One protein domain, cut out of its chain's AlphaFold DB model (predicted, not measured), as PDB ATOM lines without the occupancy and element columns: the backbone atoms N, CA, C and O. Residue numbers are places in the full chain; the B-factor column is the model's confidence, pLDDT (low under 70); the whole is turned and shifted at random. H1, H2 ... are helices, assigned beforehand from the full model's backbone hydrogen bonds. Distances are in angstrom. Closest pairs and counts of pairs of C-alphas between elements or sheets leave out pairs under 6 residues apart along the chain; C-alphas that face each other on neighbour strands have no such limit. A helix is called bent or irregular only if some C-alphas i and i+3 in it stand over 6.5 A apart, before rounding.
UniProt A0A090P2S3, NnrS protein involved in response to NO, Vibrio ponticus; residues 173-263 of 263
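What this domain is: This is residues 173 to 263 of the 263 residues of the protein "NnrS protein involved in response to NO" of Vibrio ponticus (UniProt A0A090P2S3). Three helices lie side by side along one long axis in an up-and-down bundle, each running against the one before it: H1 is the longest, the shorter H2 folds back and packs on a part of H1, and H3 turns back again and packs on H2. H1 nearly spans the length of the rod, and residues 257 to 263 trail on after H3 as a tail. The printed part has 91 residues with three named helices, in the order H1, H2, H3, and no named strand, and the class is all helix. The whole is only just loose, close to compact, with a radius of gyration of the C-alphas of 15.2 A, and the C-alphas span 49 by 21 by 18 A.

Where its parts are: H1 is residues 173 to 204, 45.1 A from first to last C-alpha, and begins at C-alpha 173 at (1.119, -14.206, 27.944). It has a kink of 29 degrees near residue 192; it is neither bent nor irregular, but only just: C-alphas 194 and 197 are 6.3 A apart. H2 is residues 213 to 229, 23.7 A long, with a kink of 26 degrees near residue 220; it is only just irregular, with C-alphas 219 and 222 6.7 A apart. H3 is residues 233 to 256, 32.8 A long, and ends at C-alpha 256 at (-11.135, 19.183, 22.939). It has a kink of 52 degrees near residue 240 and is irregular, with C-alphas 238 and 241 7.5 A apart.

How they stand to each other: In the bundle, H1 and H2 form a helical hairpin and touch at a shallow tilt of 19 degrees, opposite ways. Their closest C-alphas, those of Ala 179 and Phe 227, are 4.5 A apart, and H1 touches H2 with residues 178 to 190 alone. H2 and H3 form a second helical hairpin and touch at a shallow tilt of 27 degrees, opposite ways; their closest C-alphas, those of Ala 219 and Ala 250, are 4.9 A apart. H1 and H3 only just touch, with 3 pairs of C-alphas within 8 A, through residues 189 to 193 of H1 and 251 to 255 of H3 alone. Their closest C-alphas, those of Gly 193 and Arg 254, are 7.7 A apart, and they run the same way at a shallow tilt of 9 degrees. The O i to N i+4 pairs within hydrogen-bond range are 26 of 28 in H1, 11 of 13 in H2 and 18 of 20 in H3.

The domain as a whole: The C-alphas of Ala 173 and Arg 263, the two farthest apart, are 49.3 A apart. The printed part has no cut and ends at residue 263, the chain's last. The link from H1 to H2 is short and that from H2 to H3 is tight. The mean pLDDT of the printed part is 89.7, and residues 259 to 263 are under 70.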
ATOM      1  N   ALA A 173       0.721 -15.289  27.042       91.94
ATOM      2  CA  ALA A 173       1.119 -14.206  27.944       91.94
ATOM      3  C   ALA A 173       0.883 -12.820  27.310       91.94
ATOM      4  O   ALA A 173       0.382 -11.915  27.973       91.94
ATOM      5  N   SER A 174       1.156 -12.678  26.007       92.38
ATOM      6  CA  SER A 174       0.931 -11.437  25.256       92.38
ATOM      7  C   SER A 174      -0.535 -11.004  25.228       92.38
ATOM      8  O   SER A 174      -0.808  -9.814  25.382       92.38
ATOM      9  N   ALA A 175      -1.476 -11.947  25.107       94.00
ATOM     10  CA  ALA A 175      -2.908 -11.665  25.172       94.00
ATOM     11  C   ALA A 175      -3.298 -11.066  26.532       94.00
ATOM     12  O   ALA A 175      -4.001 -10.059  26.591       94.00
ATOM     13  N   VAL A 176      -2.784 -11.637  27.629       95.44
ATOM     14  CA  VAL A 176      -3.028 -11.132  28.990       95.44
ATOM     15  C   VAL A 176      -2.417  -9.741  29.184       95.44
ATOM     16  O   VAL A 176      -3.063  -8.859  29.753       95.44
ATOM     17  N   TRP A 177      -1.196  -9.516  28.694       95.56
ATOM     18  CA  TRP A 177      -0.532  -8.212  28.779       95.56
ATOM     19  C   TRP A 177      -1.312  -7.139  28.021       95.56
ATOM     20  O   TRP A 177      -1.590  -6.075  28.572       95.56
ATOM     21  N   GLN A 178      -1.725  -7.435  26.788       95.38
ATOM     22  CA  GLN A 178      -2.515  -6.520  25.971       95.38
ATOM     23  C   GLN A 178      -3.881  -6.232  26.605       95.38
ATOM     24  O   GLN A 178      -4.284  -5.070  26.683       95.38
ATOM     25  N   ALA A 179      -4.557  -7.255  27.140       96.31
ATOM     26  CA  ALA A 179      -5.804  -7.079  27.874       96.31
ATOM     27  C   ALA A 179      -5.614  -6.121  29.061       96.31
ATOM     28  O   ALA A 179      -6.365  -5.161  29.213       96.31
ATOM     29  N   MET A 180      -4.566  -6.303  29.867       97.50
ATOM     30  CA  MET A 180      -4.288  -5.413  30.997       97.50
ATOM     31  C   MET A 180      -3.931  -3.983  30.568       97.50
ATOM     32  O   MET A 180      -4.344  -3.035  31.234       97.50
ATOM     33  N   LEU A 181      -3.246  -3.783  29.440       97.19
ATOM     34  CA  LEU A 181      -3.023  -2.438  28.895       97.19
ATOM     35  C   LEU A 181      -4.348  -1.749  28.535       97.19
ATOM     36  O   LEU A 181      -4.558  -0.585  28.894       97.19
ATOM     37  N   TRP A 182      -5.283  -2.462  27.899       97.25
ATOM     38  CA  TRP A 182      -6.621  -1.930  27.620       97.25
ATOM     39  C   TRP A 182      -7.434  -1.691  28.886       97.25
ATOM     40  O   TRP A 182      -8.138  -0.687  28.973       97.25
ATOM     41  N   TRP A 183      -7.283  -2.546  29.896       97.56
ATOM     42  CA  TRP A 183      -7.873  -2.353  31.216       97.56
ATOM     43  C   TRP A 183      -7.409  -1.035  31.853       97.56
ATOM     44  O   TRP A 183      -8.241  -0.229  32.279       97.56
ATOM     45  N   PHE A 184      -6.097  -0.759  31.851       97.56
ATOM     46  CA  PHE A 184      -5.558   0.502  32.371       97.56
ATOM     47  C   PHE A 184      -6.006   1.690  31.525       97.56
ATOM     48  O   PHE A 184      -6.388   2.722  32.072       97.56
ATOM     49  N   THR A 185      -6.035   1.541  30.203       96.88
ATOM     50  CA  THR A 185      -6.485   2.596  29.284       96.88
ATOM     51  C   THR A 185      -7.954   2.945  29.516       96.88
ATOM     52  O   THR A 185      -8.313   4.120  29.581       96.88
ATOM     53  N   LEU A 186      -8.809   1.940  29.717       96.56
ATOM     54  CA  LEU A 186     -10.214   2.117  30.075       96.56
ATOM     55  C   LEU A 186     -10.352   2.832  31.420       96.56
ATOM     56  O   LEU A 186     -11.105   3.801  31.528       96.56
ATOM     57  N   LEU A 187      -9.596   2.400  32.432       95.81
ATOM     58  CA  LEU A 187      -9.592   3.048  33.738       95.81
ATOM     59  C   LEU A 187      -9.178   4.524  33.628       95.81
ATOM     60  O   LEU A 187      -9.873   5.398  34.151       95.81
ATOM     61  N   LEU A 188      -8.081   4.811  32.924       94.88
ATOM     62  CA  LEU A 188      -7.576   6.164  32.697       94.88
ATOM     63  C   LEU A 188      -8.561   7.010  31.893       94.88
ATOM     64  O   LEU A 188      -8.763   8.175  32.220       94.88
ATOM     65  N   SER A 189      -9.231   6.439  30.896       94.88
ATOM     66  CA  SER A 189     -10.285   7.122  30.147       94.88
ATOM     67  C   SER A 189     -11.461   7.505  31.051       94.88
ATOM     68  O   SER A 189     -11.896   8.664  31.072       94.88
ATOM     69  N   VAL A 190     -12.008   6.549  31.809       92.81
ATOM     70  CA  VAL A 190     -13.172   6.791  32.671       92.81
ATOM     71  C   VAL A 190     -12.821   7.812  33.749       92.81
ATOM     72  O   VAL A 190     -13.552   8.788  33.935       92.81
ATOM     73  N   MET A 191     -11.686   7.625  34.424       91.31
ATOM     74  CA  MET A 191     -11.245   8.522  35.486       91.31
ATOM     75  C   MET A 191     -10.814   9.880  34.950       91.31
ATOM     76  O   MET A 191     -11.233  10.896  35.500       91.31
ATOM     77  N   GLY A 192     -10.073   9.921  33.847       90.06
ATOM     78  CA  GLY A 192      -9.597  11.140  33.202       90.06
ATOM     79  C   GLY A 192     -10.738  12.102  32.906       90.06
ATOM     80  O   GLY A 192     -10.743  13.218  33.419       90.06
ATOM     81  N   GLY A 193     -11.784  11.666  32.204       88.25
ATOM     82  CA  GLY A 193     -12.896  12.578  31.918       88.25
ATOM     83  C   GLY A 193     -13.895  12.792  33.057       88.25
ATOM     84  O   GLY A 193     -14.795  13.613  32.904       88.25
ATOM     85  N   ARG A 194     -13.748  12.131  34.212       87.44
ATOM     86  CA  ARG A 194     -14.461  12.521  35.444       87.44
ATOM     87  C   ARG A 194     -13.671  13.552  36.243       87.44
ATOM     88  O   ARG A 194     -14.252  14.525  36.725       87.44
ATOM     89  N   VAL A 195     -12.370  13.316  36.392       87.38
ATOM     90  CA  VAL A 195     -11.476  14.019  37.314       87.38
ATOM     91  C   VAL A 195     -10.888  15.280  36.687       87.38
ATOM     92  O   VAL A 195     -10.934  16.334  37.319       87.38
ATOM     93  N   ILE A 196     -10.411  15.214  35.440       88.56
ATOM     94  CA  ILE A 196      -9.781  16.359  34.765       88.56
ATOM     95  C   ILE A 196     -10.797  17.495  34.569       88.56
ATOM     96  O   ILE A 196     -10.546  18.583  35.082       88.56
ATOM     97  N   PRO A 197     -11.996  17.283  33.983       86.19
ATOM     98  CA  PRO A 197     -12.967  18.371  33.823       86.19
ATOM     99  C   PRO A 197     -13.438  18.951  35.153       86.19
ATOM    100  O   PRO A 197     -13.732  20.139  35.237       86.19
ATOM    101  N   PHE A 198     -13.515  18.120  36.198       84.75
ATOM    102  CA  PHE A 198     -13.887  18.570  37.534       84.75
ATOM    103  C   PHE A 198     -12.835  19.515  38.126       84.75
ATOM    104  O   PHE A 198     -13.193  20.599  38.586       84.75
ATOM    105  N   PHE A 199     -11.554  19.139  38.098       85.81
ATOM    106  CA  PHE A 199     -10.489  19.994  38.621       85.81
ATOM    107  C   PHE A 199     -10.265  21.239  37.763       85.81
ATOM    108  O   PHE A 199     -10.090  22.316  38.328       85.81
ATOM    109  N   THR A 200     -10.348  21.130  36.434       85.75
ATOM    110  CA  THR A 200     -10.240  22.283  35.529       85.75
ATOM    111  C   THR A 200     -11.356  23.294  35.792       85.75
ATOM    112  O   THR A 200     -11.072  24.462  36.045       85.75
ATOM    113  N   ALA A 201     -12.617  22.848  35.836       85.12
ATOM    114  CA  ALA A 201     -13.752  23.725  36.124       85.12
ATOM    115  C   ALA A 201     -13.629  24.389  37.504       85.12
ATOM    116  O   ALA A 201     -13.835  25.591  37.634       85.12
ATOM    117  N   ARG A 202     -13.217  23.626  38.527       86.00
ATOM    118  CA  ARG A 202     -13.040  24.142  39.890       86.00
ATOM    119  C   ARG A 202     -11.873  25.124  40.019       86.00
ATOM    120  O   ARG A 202     -11.955  26.043  40.822       86.00
ATOM    121  N   ARG A 203     -10.784  24.936  39.267       85.81
ATOM    122  CA  ARG A 203      -9.618  25.833  39.302       85.81
ATOM    123  C   ARG A 203      -9.907  27.173  38.629       85.81
ATOM    124  O   ARG A 203      -9.447  28.192  39.131       85.81
ATOM    125  N   PHE A 204     -10.640  27.160  37.518       85.06
ATOM    126  CA  PHE A 204     -10.926  28.352  36.713       85.06
ATOM    127  C   PHE A 204     -12.323  28.946  36.947       85.06
ATOM    128  O   PHE A 204     -12.681  29.917  36.293       85.06
ATOM    129  N   ASN A 205     -13.105  28.391  37.882       82.62
ATOM    130  CA  ASN A 205     -14.497  28.774  38.148       82.62
ATOM    131  C   ASN A 205     -15.394  28.755  36.894       82.62
ATOM    132  O   ASN A 205     -16.314  29.558  36.760       82.62
ATOM    133  N   PHE A 206     -15.142  27.819  35.976       82.81
ATOM    134  CA  PHE A 206     -15.975  27.610  34.792       82.81
ATOM    135  C   PHE A 206     -17.116  26.634  35.071       82.81
ATOM    136  O   PHE A 206     -17.037  25.778  35.957       82.81
ATOM    137  N   ALA A 207     -18.167  26.710  34.254       80.12
ATOM    138  CA  ALA A 207     -19.185  25.673  34.233       80.12
ATOM    139  C   ALA A 207     -18.552  24.347  33.787       80.12
ATOM    140  O   ALA A 207     -17.900  24.260  32.746       80.12
ATOM    141  N   LYS A 208     -18.747  23.286  34.577       78.25
ATOM    142  CA  LYS A 208     -18.263  21.951  34.216       78.25
ATOM    143  C   LYS A 208     -18.923  21.518  32.896       78.25
ATOM    144  O   LYS A 208     -20.156  21.482  32.848       78.25
ATOM    145  N   PRO A 209     -18.154  21.124  31.860       78.62
ATOM    146  CA  PRO A 209     -18.730  20.605  30.624       78.62
ATOM    147  C   PRO A 209     -19.648  19.423  30.931       78.62
ATOM    148  O   PRO A 209     -19.240  18.480  31.619       78.62
ATOM    149  N   GLN A 210     -20.887  19.468  30.438       81.25
ATOM    150  CA  GLN A 210     -21.814  18.369  30.672       81.25
ATOM    151  C   GLN A 210     -21.339  17.103  29.937       81.25
ATOM    152  O   GLN A 210     -20.995  17.171  28.742       81.25
ATOM    153  N   PRO A 211     -21.300  15.950  30.632       81.00
ATOM    154  CA  PRO A 211     -20.945  14.687  30.009       81.00
ATOM    155  C   PRO A 211     -21.994  14.339  28.951       81.00
ATOM    156  O   PRO A 211     -23.193  14.342  29.217       81.00
ATOM    157  N   GLN A 212     -21.535  14.058  27.733       86.69
ATOM    158  CA  GLN A 212     -22.399  13.550  26.671       86.69
ATOM    159  C   GLN A 212     -22.307  12.034  26.695       86.69
ATOM    160  O   GLN A 212     -21.249  11.488  26.390       86.69
ATOM    161  N   LEU A 213     -23.408  11.372  27.054       87.81
ATOM    162  CA  LEU A 213     -23.436   9.919  27.228       87.81
ATOM    163  C   LEU A 213     -22.930   9.194  25.980       87.81
ATOM    164  O   LEU A 213     -22.053   8.348  26.095       87.81
ATOM    165  N   TRP A 214     -23.410   9.568  24.789       91.31
ATOM    166  CA  TRP A 214     -22.992   8.943  23.530       91.31
ATOM    167  C   TRP A 214     -21.471   9.002  23.317       91.31
ATOM    168  O   TRP A 214     -20.875   8.014  22.900       91.31
ATOM    169  N   LEU A 215     -20.829  10.121  23.671       91.44
ATOM    170  CA  LEU A 215     -19.384  10.289  23.540       91.44
ATOM    171  C   LEU A 215     -18.630   9.467  24.592       91.44
ATOM    172  O   LEU A 215     -17.567   8.928  24.300       91.44
ATOM    173  N   GLU A 216     -19.174   9.334  25.806       89.94
ATOM    174  CA  GLU A 216     -18.608   8.435  26.819       89.94
ATOM    175  C   GLU A 216     -18.678   6.971  26.377       89.94
ATOM    176  O   GLU A 216     -17.700   6.244  26.549       89.94
ATOM    177  N   TRP A 217     -19.786   6.543  25.770       92.44
ATOM    178  CA  TRP A 217     -19.906   5.201  25.200       92.44
ATOM    179  C   TRP A 217     -18.927   5.004  24.041       92.44
ATOM    180  O   TRP A 217     -18.164   4.040  24.058       92.44
ATOM    181  N   LEU A 218     -18.866   5.946  23.097       94.19
ATOM    182  CA  LEU A 218     -17.971   5.878  21.939       94.19
ATOM    183  C   LEU A 218     -16.486   5.862  22.339       94.19
ATOM    184  O   LEU A 218     -15.677   5.217  21.684       94.19
ATOM    185  N   ALA A 219     -16.123   6.530  23.436       93.62
ATOM    186  CA  ALA A 219     -14.750   6.579  23.930       93.62
ATOM    187  C   ALA A 219     -14.333   5.342  24.750       93.62
ATOM    188  O   ALA A 219     -13.143   5.035  24.816       93.62
ATOM    189  N   ASN A 220     -15.279   4.649  25.401       94.88
ATOM    190  CA  ASN A 220     -14.980   3.560  26.345       94.88
ATOM    191  C   ASN A 220     -15.360   2.161  25.842       94.88
ATOM    192  O   ASN A 220     -14.618   1.218  26.110       94.88
ATOM    193  N   LEU A 221     -16.467   1.995  25.110       95.44
ATOM    194  CA  LEU A 221     -16.867   0.686  24.568       95.44
ATOM    195  C   LEU A 221     -15.806   0.041  23.678       95.44
ATOM    196  O   LEU A 221     -15.588  -1.159  23.829       95.44
ATOM    197  N   PRO A 222     -15.106   0.779  22.798       96.62
ATOM    198  CA  PRO A 222     -14.080   0.156  21.974       96.62
ATOM    199  C   PRO A 222     -12.902  -0.333  22.817       96.62
ATOM    200  O   PRO A 222     -12.308  -1.346  22.480       96.62
ATOM    201  N   LEU A 223     -12.595   0.321  23.946       96.50
ATOM    202  CA  LEU A 223     -11.561  -0.141  24.879       96.50
ATOM    203  C   LEU A 223     -11.979  -1.441  25.580       96.50
ATOM    204  O   LEU A 223     -11.157  -2.335  25.755       96.50
ATOM    205  N   VAL A 224     -13.264  -1.577  25.929       95.50
ATOM    206  CA  VAL A 224     -13.828  -2.842  26.435       95.50
ATOM    207  C   VAL A 224     -13.764  -3.927  25.356       95.50
ATOM    208  O   VAL A 224     -13.358  -5.050  25.642       95.50
ATOM    209  N   ALA A 225     -14.110  -3.599  24.109       95.75
ATOM    210  CA  ALA A 225     -14.007  -4.533  22.992       95.75
ATOM    211  C   ALA A 225     -12.552  -4.970  22.764       95.75
ATOM    212  O   ALA A 225     -12.291  -6.160  22.649       95.75
ATOM    213  N   LEU A 226     -11.593  -4.043  22.785       96.31
ATOM    214  CA  LEU A 226     -10.164  -4.335  22.659       96.31
ATOM    215  C   LEU A 226      -9.640  -5.213  23.807       96.31
ATOM    216  O   LEU A 226      -8.857  -6.132  23.565       96.31
ATOM    217  N   PHE A 227     -10.111  -4.998  25.039       95.44
ATOM    218  CA  PHE A 227      -9.832  -5.902  26.158       95.44
ATOM    219  C   PHE A 227     -10.284  -7.334  25.837       95.44
ATOM    220  O   PHE A 227      -9.487  -8.264  25.930       95.44
ATOM    221  N   VAL A 228     -11.538  -7.517  25.407       93.94
ATOM    222  CA  VAL A 228     -12.095  -8.845  25.096       93.94
ATOM    223  C   VAL A 228     -11.376  -9.479  23.905       93.94
ATOM    224  O   VAL A 228     -10.951 -10.629  23.976       93.94
ATOM    225  N   LEU A 229     -11.187  -8.721  22.825       94.81
ATOM    226  CA  LEU A 229     -10.545  -9.192  21.601       94.81
ATOM    227  C   LEU A 229      -9.071  -9.549  21.797       94.81
ATOM    228  O   LEU A 229      -8.528 -10.273  20.970       94.81
ATOM    229  N   SER A 230      -8.421  -9.105  22.880       93.75
ATOM    230  CA  SER A 230      -7.030  -9.490  23.177       93.75
ATOM    231  C   SER A 230      -6.877 -11.009  23.319       93.75
ATOM    232  O   SER A 230      -5.807 -11.548  23.060       93.75
ATOM    233  N   PHE A 231      -7.964 -11.711  23.650       91.50
ATOM    234  CA  PHE A 231      -8.024 -13.169  23.736       91.50
ATOM    235  C   PHE A 231      -8.449 -13.859  22.423       91.50
ATOM    236  O   PHE A 231      -8.477 -15.084  22.357       91.50
ATOM    237  N   PHE A 232      -8.748 -13.093  21.366       92.94
ATOM    238  CA  PHE A 232      -9.201 -13.574  20.054       92.94
ATOM    239  C   PHE A 232      -8.334 -12.968  18.933       92.94
ATOM    240  O   PHE A 232      -8.770 -12.044  18.241       92.94
ATOM    241  N   PRO A 233      -7.104 -13.475  18.719       88.94
ATOM    242  CA  PRO A 233      -6.099 -12.814  17.883       88.94
ATOM    243  C   PRO A 233      -6.530 -12.625  16.423       88.94
ATOM    244  O   PRO A 233      -6.243 -11.584  15.837       88.94
ATOM    245  N   LEU A 234      -7.271 -13.580  15.846       91.00
ATOM    246  CA  LEU A 234      -7.768 -13.471  14.470       91.00
ATOM    247  C   LEU A 234      -8.740 -12.294  14.303       91.00
ATOM    248  O   LEU A 234      -8.638 -11.526  13.350       91.00
ATOM    249  N   VAL A 235      -9.655 -12.124  15.258       93.19
ATOM    250  CA  VAL A 235     -10.635 -11.031  15.240       93.19
ATOM    251  C   VAL A 235      -9.960  -9.704  15.596       93.19
ATOM    252  O   VAL A 235     -10.252  -8.681  14.979       93.19
ATOM    253  N   MET A 236      -9.004  -9.714  16.534       92.50
ATOM    254  CA  MET A 236      -8.182  -8.544  16.860       92.50
ATOM    255  C   MET A 236      -7.410  -8.032  15.640       92.50
ATOM    256  O   MET A 236      -7.367  -6.824  15.422       92.50
ATOM    257  N   ALA A 237      -6.840  -8.918  14.821       91.69
ATOM    258  CA  ALA A 237      -6.107  -8.524  13.618       91.69
ATOM    259  C   ALA A 237      -6.999  -7.804  12.592       91.69
ATOM    260  O   ALA A 237      -6.543  -6.886  11.916       91.69
ATOM    261  N   GLN A 238      -8.276  -8.187  12.502       95.12
ATOM    262  CA  GLN A 238      -9.229  -7.594  11.564       95.12
ATOM    263  C   GLN A 238      -9.845  -6.292  12.091       95.12
ATOM    264  O   GLN A 238      -9.977  -5.327  11.346       95.12
ATOM    265  N   LEU A 239     -10.240  -6.254  13.369       95.88
ATOM    266  CA  LEU A 239     -11.034  -5.153  13.931       95.88
ATOM    267  C   LEU A 239     -10.232  -4.185  14.807       95.88
ATOM    268  O   LEU A 239     -10.667  -3.054  15.028       95.88
ATOM    269  N   GLY A 240      -9.070  -4.600  15.314       94.50
ATOM    270  CA  GLY A 240      -8.317  -3.877  16.336       94.50
ATOM    271  C   GLY A 240      -7.945  -2.458  15.918       94.50
ATOM    272  O   GLY A 240      -8.221  -1.514  16.656       94.50
ATOM    273  N   ALA A 241      -7.398  -2.283  14.712       95.31
ATOM    274  CA  ALA A 241      -7.007  -0.968  14.202       95.31
ATOM    275  C   ALA A 241      -8.198   0.004  14.121       95.31
ATOM    276  O   ALA A 241      -8.102   1.143  14.579       95.31
ATOM    277  N   TYR A 242      -9.347  -0.458  13.617       96.81
ATOM    278  CA  TYR A 242     -10.559   0.358  13.519       96.81
ATOM    279  C   TYR A 242     -11.074   0.782  14.897       96.81
ATOM    280  O   TYR A 242     -11.411   1.949  15.100       96.81
ATOM    281  N   LEU A 243     -11.080  -0.139  15.867       96.56
ATOM    282  CA  LEU A 243     -11.478   0.161  17.243       96.56
ATOM    283  C   LEU A 243     -10.525   1.158  17.914       96.56
ATOM    284  O   LEU A 243     -10.989   2.035  18.640       96.56
ATOM    285  N   MET A 244      -9.215   1.062  17.658       96.25
ATOM    286  CA  MET A 244      -8.222   2.006  18.182       96.25
ATOM    287  C   MET A 244      -8.396   3.408  17.594       96.25
ATOM    288  O   MET A 244      -8.379   4.381  18.345       96.25
ATOM    289  N   VAL A 245      -8.611   3.524  16.279       96.88
ATOM    290  CA  VAL A 245      -8.868   4.816  15.618       96.88
ATOM    291  C   VAL A 245     -10.160   5.437  16.139       96.88
ATOM    292  O   VAL A 245     -10.184   6.620  16.478       96.88
ATOM    293  N   LEU A 246     -11.219   4.639  16.271       96.31
ATOM    294  CA  LEU A 246     -12.503   5.101  16.786       96.31
ATOM    295  C   LEU A 246     -12.392   5.550  18.251       96.31
ATOM    296  O   LEU A 246     -12.854   6.643  18.586       96.31
ATOM    297  N   ALA A 247     -11.728   4.767  19.111       95.56
ATOM    298  CA  ALA A 247     -11.452   5.161  20.491       95.56
ATOM    299  C   ALA A 247     -10.630   6.452  20.542       95.56
ATOM    300  O   ALA A 247     -11.013   7.393  21.229       95.56
ATOM    301  N   GLY A 248      -9.528   6.522  19.792       95.81
ATOM    302  CA  GLY A 248      -8.637   7.679  19.745       95.81
ATOM    303  C   GLY A 248      -9.352   8.951  19.293       95.81
ATOM    304  O   GLY A 248      -9.250   9.978  19.963       95.81
ATOM    305  N   GLY A 249     -10.150   8.872  18.226       96.44
ATOM    306  CA  GLY A 249     -10.966   9.987  17.742       96.44
ATOM    307  C   GLY A 249     -11.986  10.454  18.782       96.44
ATOM    308  O   GLY A 249     -12.081  11.648  19.070       96.44
ATOM    309  N   ALA A 250     -12.696   9.523  19.425       95.19
ATOM    310  CA  ALA A 250     -13.647   9.852  20.484       95.19
ATOM    311  C   ALA A 250     -12.963  10.482  21.715       95.19
ATOM    312  O   ALA A 250     -13.482  11.450  22.277       95.19
ATOM    313  N   GLN A 251     -11.785   9.989  22.116       94.06
ATOM    314  CA  GLN A 251     -10.995  10.590  23.197       94.06
ATOM    315  C   GLN A 251     -10.505  11.988  22.828       94.06
ATOM    316  O   GLN A 251     -10.581  12.890  23.659       94.06
ATOM    317  N   LEU A 252     -10.061  12.200  21.588       93.56
ATOM    318  CA  LEU A 252      -9.617  13.509  21.123       93.56
ATOM    319  C   LEU A 252     -10.762  14.524  21.177       93.56
ATOM    320  O   LEU A 252     -10.610  15.589  21.771       93.56
ATOM    321  N   ILE A 253     -11.941  14.166  20.657       92.00
ATOM    322  CA  ILE A 253     -13.147  15.005  20.749       92.00
ATOM    323  C   ILE A 253     -13.471  15.310  22.216       92.00
ATOM    324  O   ILE A 253     -13.795  16.446  22.568       92.00
ATOM    325  N   ARG A 254     -13.359  14.315  23.102       89.88
ATOM    326  CA  ARG A 254     -13.601  14.489  24.537       89.88
ATOM    327  C   ARG A 254     -12.619  15.473  25.174       89.88
ATOM    328  O   ARG A 254     -13.073  16.337  25.920       89.88
ATOM    329  N   VAL A 255     -11.327  15.377  24.862       88.44
ATOM    330  CA  VAL A 255     -10.283  16.294  25.350       88.44
ATOM    331  C   VAL A 255     -10.508  17.710  24.822       88.44
ATOM    332  O   VAL A 255     -10.471  18.653  25.605       88.44
ATOM    333  N   LEU A 256     -10.837  17.874  23.538       88.38
ATOM    334  CA  LEU A 256     -11.135  19.183  22.939       88.38
ATOM    335  C   LEU A 256     -12.348  19.874  23.584       88.38
ATOM    336  O   LEU A 256     -12.443  21.101  23.592       88.38
ATOM    337  N   ARG A 257     -13.282  19.100  24.151       86.12
ATOM    338  CA  ARG A 257     -14.430  19.624  24.909       86.12
ATOM    339  C   ARG A 257     -14.092  20.013  26.345       86.12
ATOM    340  O   ARG A 257     -14.887  20.716  26.975       86.12
ATOM    341  N   TRP A 258     -12.968  19.558  26.897       82.00
ATOM    342  CA  TRP A 258     -12.486  20.058  28.179       82.00
ATOM    343  C   TRP A 258     -12.008  21.481  27.918       82.00
ATOM    344  O   TRP A 258     -10.958  21.670  27.325       82.00
ATOM    345  N   GLN A 259     -12.836  22.470  28.262       67.19
ATOM    346  CA  GLN A 259     -12.626  23.886  27.952       67.19
ATOM    347  C   GLN A 259     -11.300  24.406  28.533       67.19
ATOM    348  O   GLN A 259     -11.255  25.007  29.606       67.19
ATOM    349  N   LEU A 260     -10.209  24.187  27.804       61.75
ATOM    350  CA  LEU A 260      -8.891  24.743  28.054       61.75
ATOM    351  C   LEU A 260      -8.906  26.195  27.555       61.75
ATOM    352  O   LEU A 260      -8.366  26.509  26.504       61.75
ATOM    353  N   GLY A 261      -9.598  27.075  28.284       50.75
ATOM    354  CA  GLY A 261      -9.440  28.521  28.111       50.75
ATOM    355  C   GLY A 261     -10.420  29.245  27.184       50.75
ATOM    356  O   GLY A 261     -10.052  30.281  26.641       50.75
ATOM    357  N   ARG A 262     -11.673  28.792  27.033       50.72
ATOM    358  CA  ARG A 262     -12.718  29.704  26.528       50.72
ATOM    359  C   ARG A 262     -13.163  30.617  27.676       50.72
ATOM    360  O   ARG A 262     -13.838  30.143  28.586       50.72
ATOM    361  N   ARG A 263     -12.683  31.867  27.656       49.38
ATOM    362  CA  ARG A 263     -13.295  32.984  28.392       49.38
ATOM    363  C   ARG A 263     -14.681  33.271  27.830       49.38
ATOM    364  O   ARG A 263     -14.848  33.072  26.605       49.38
TER     365      ARG A 263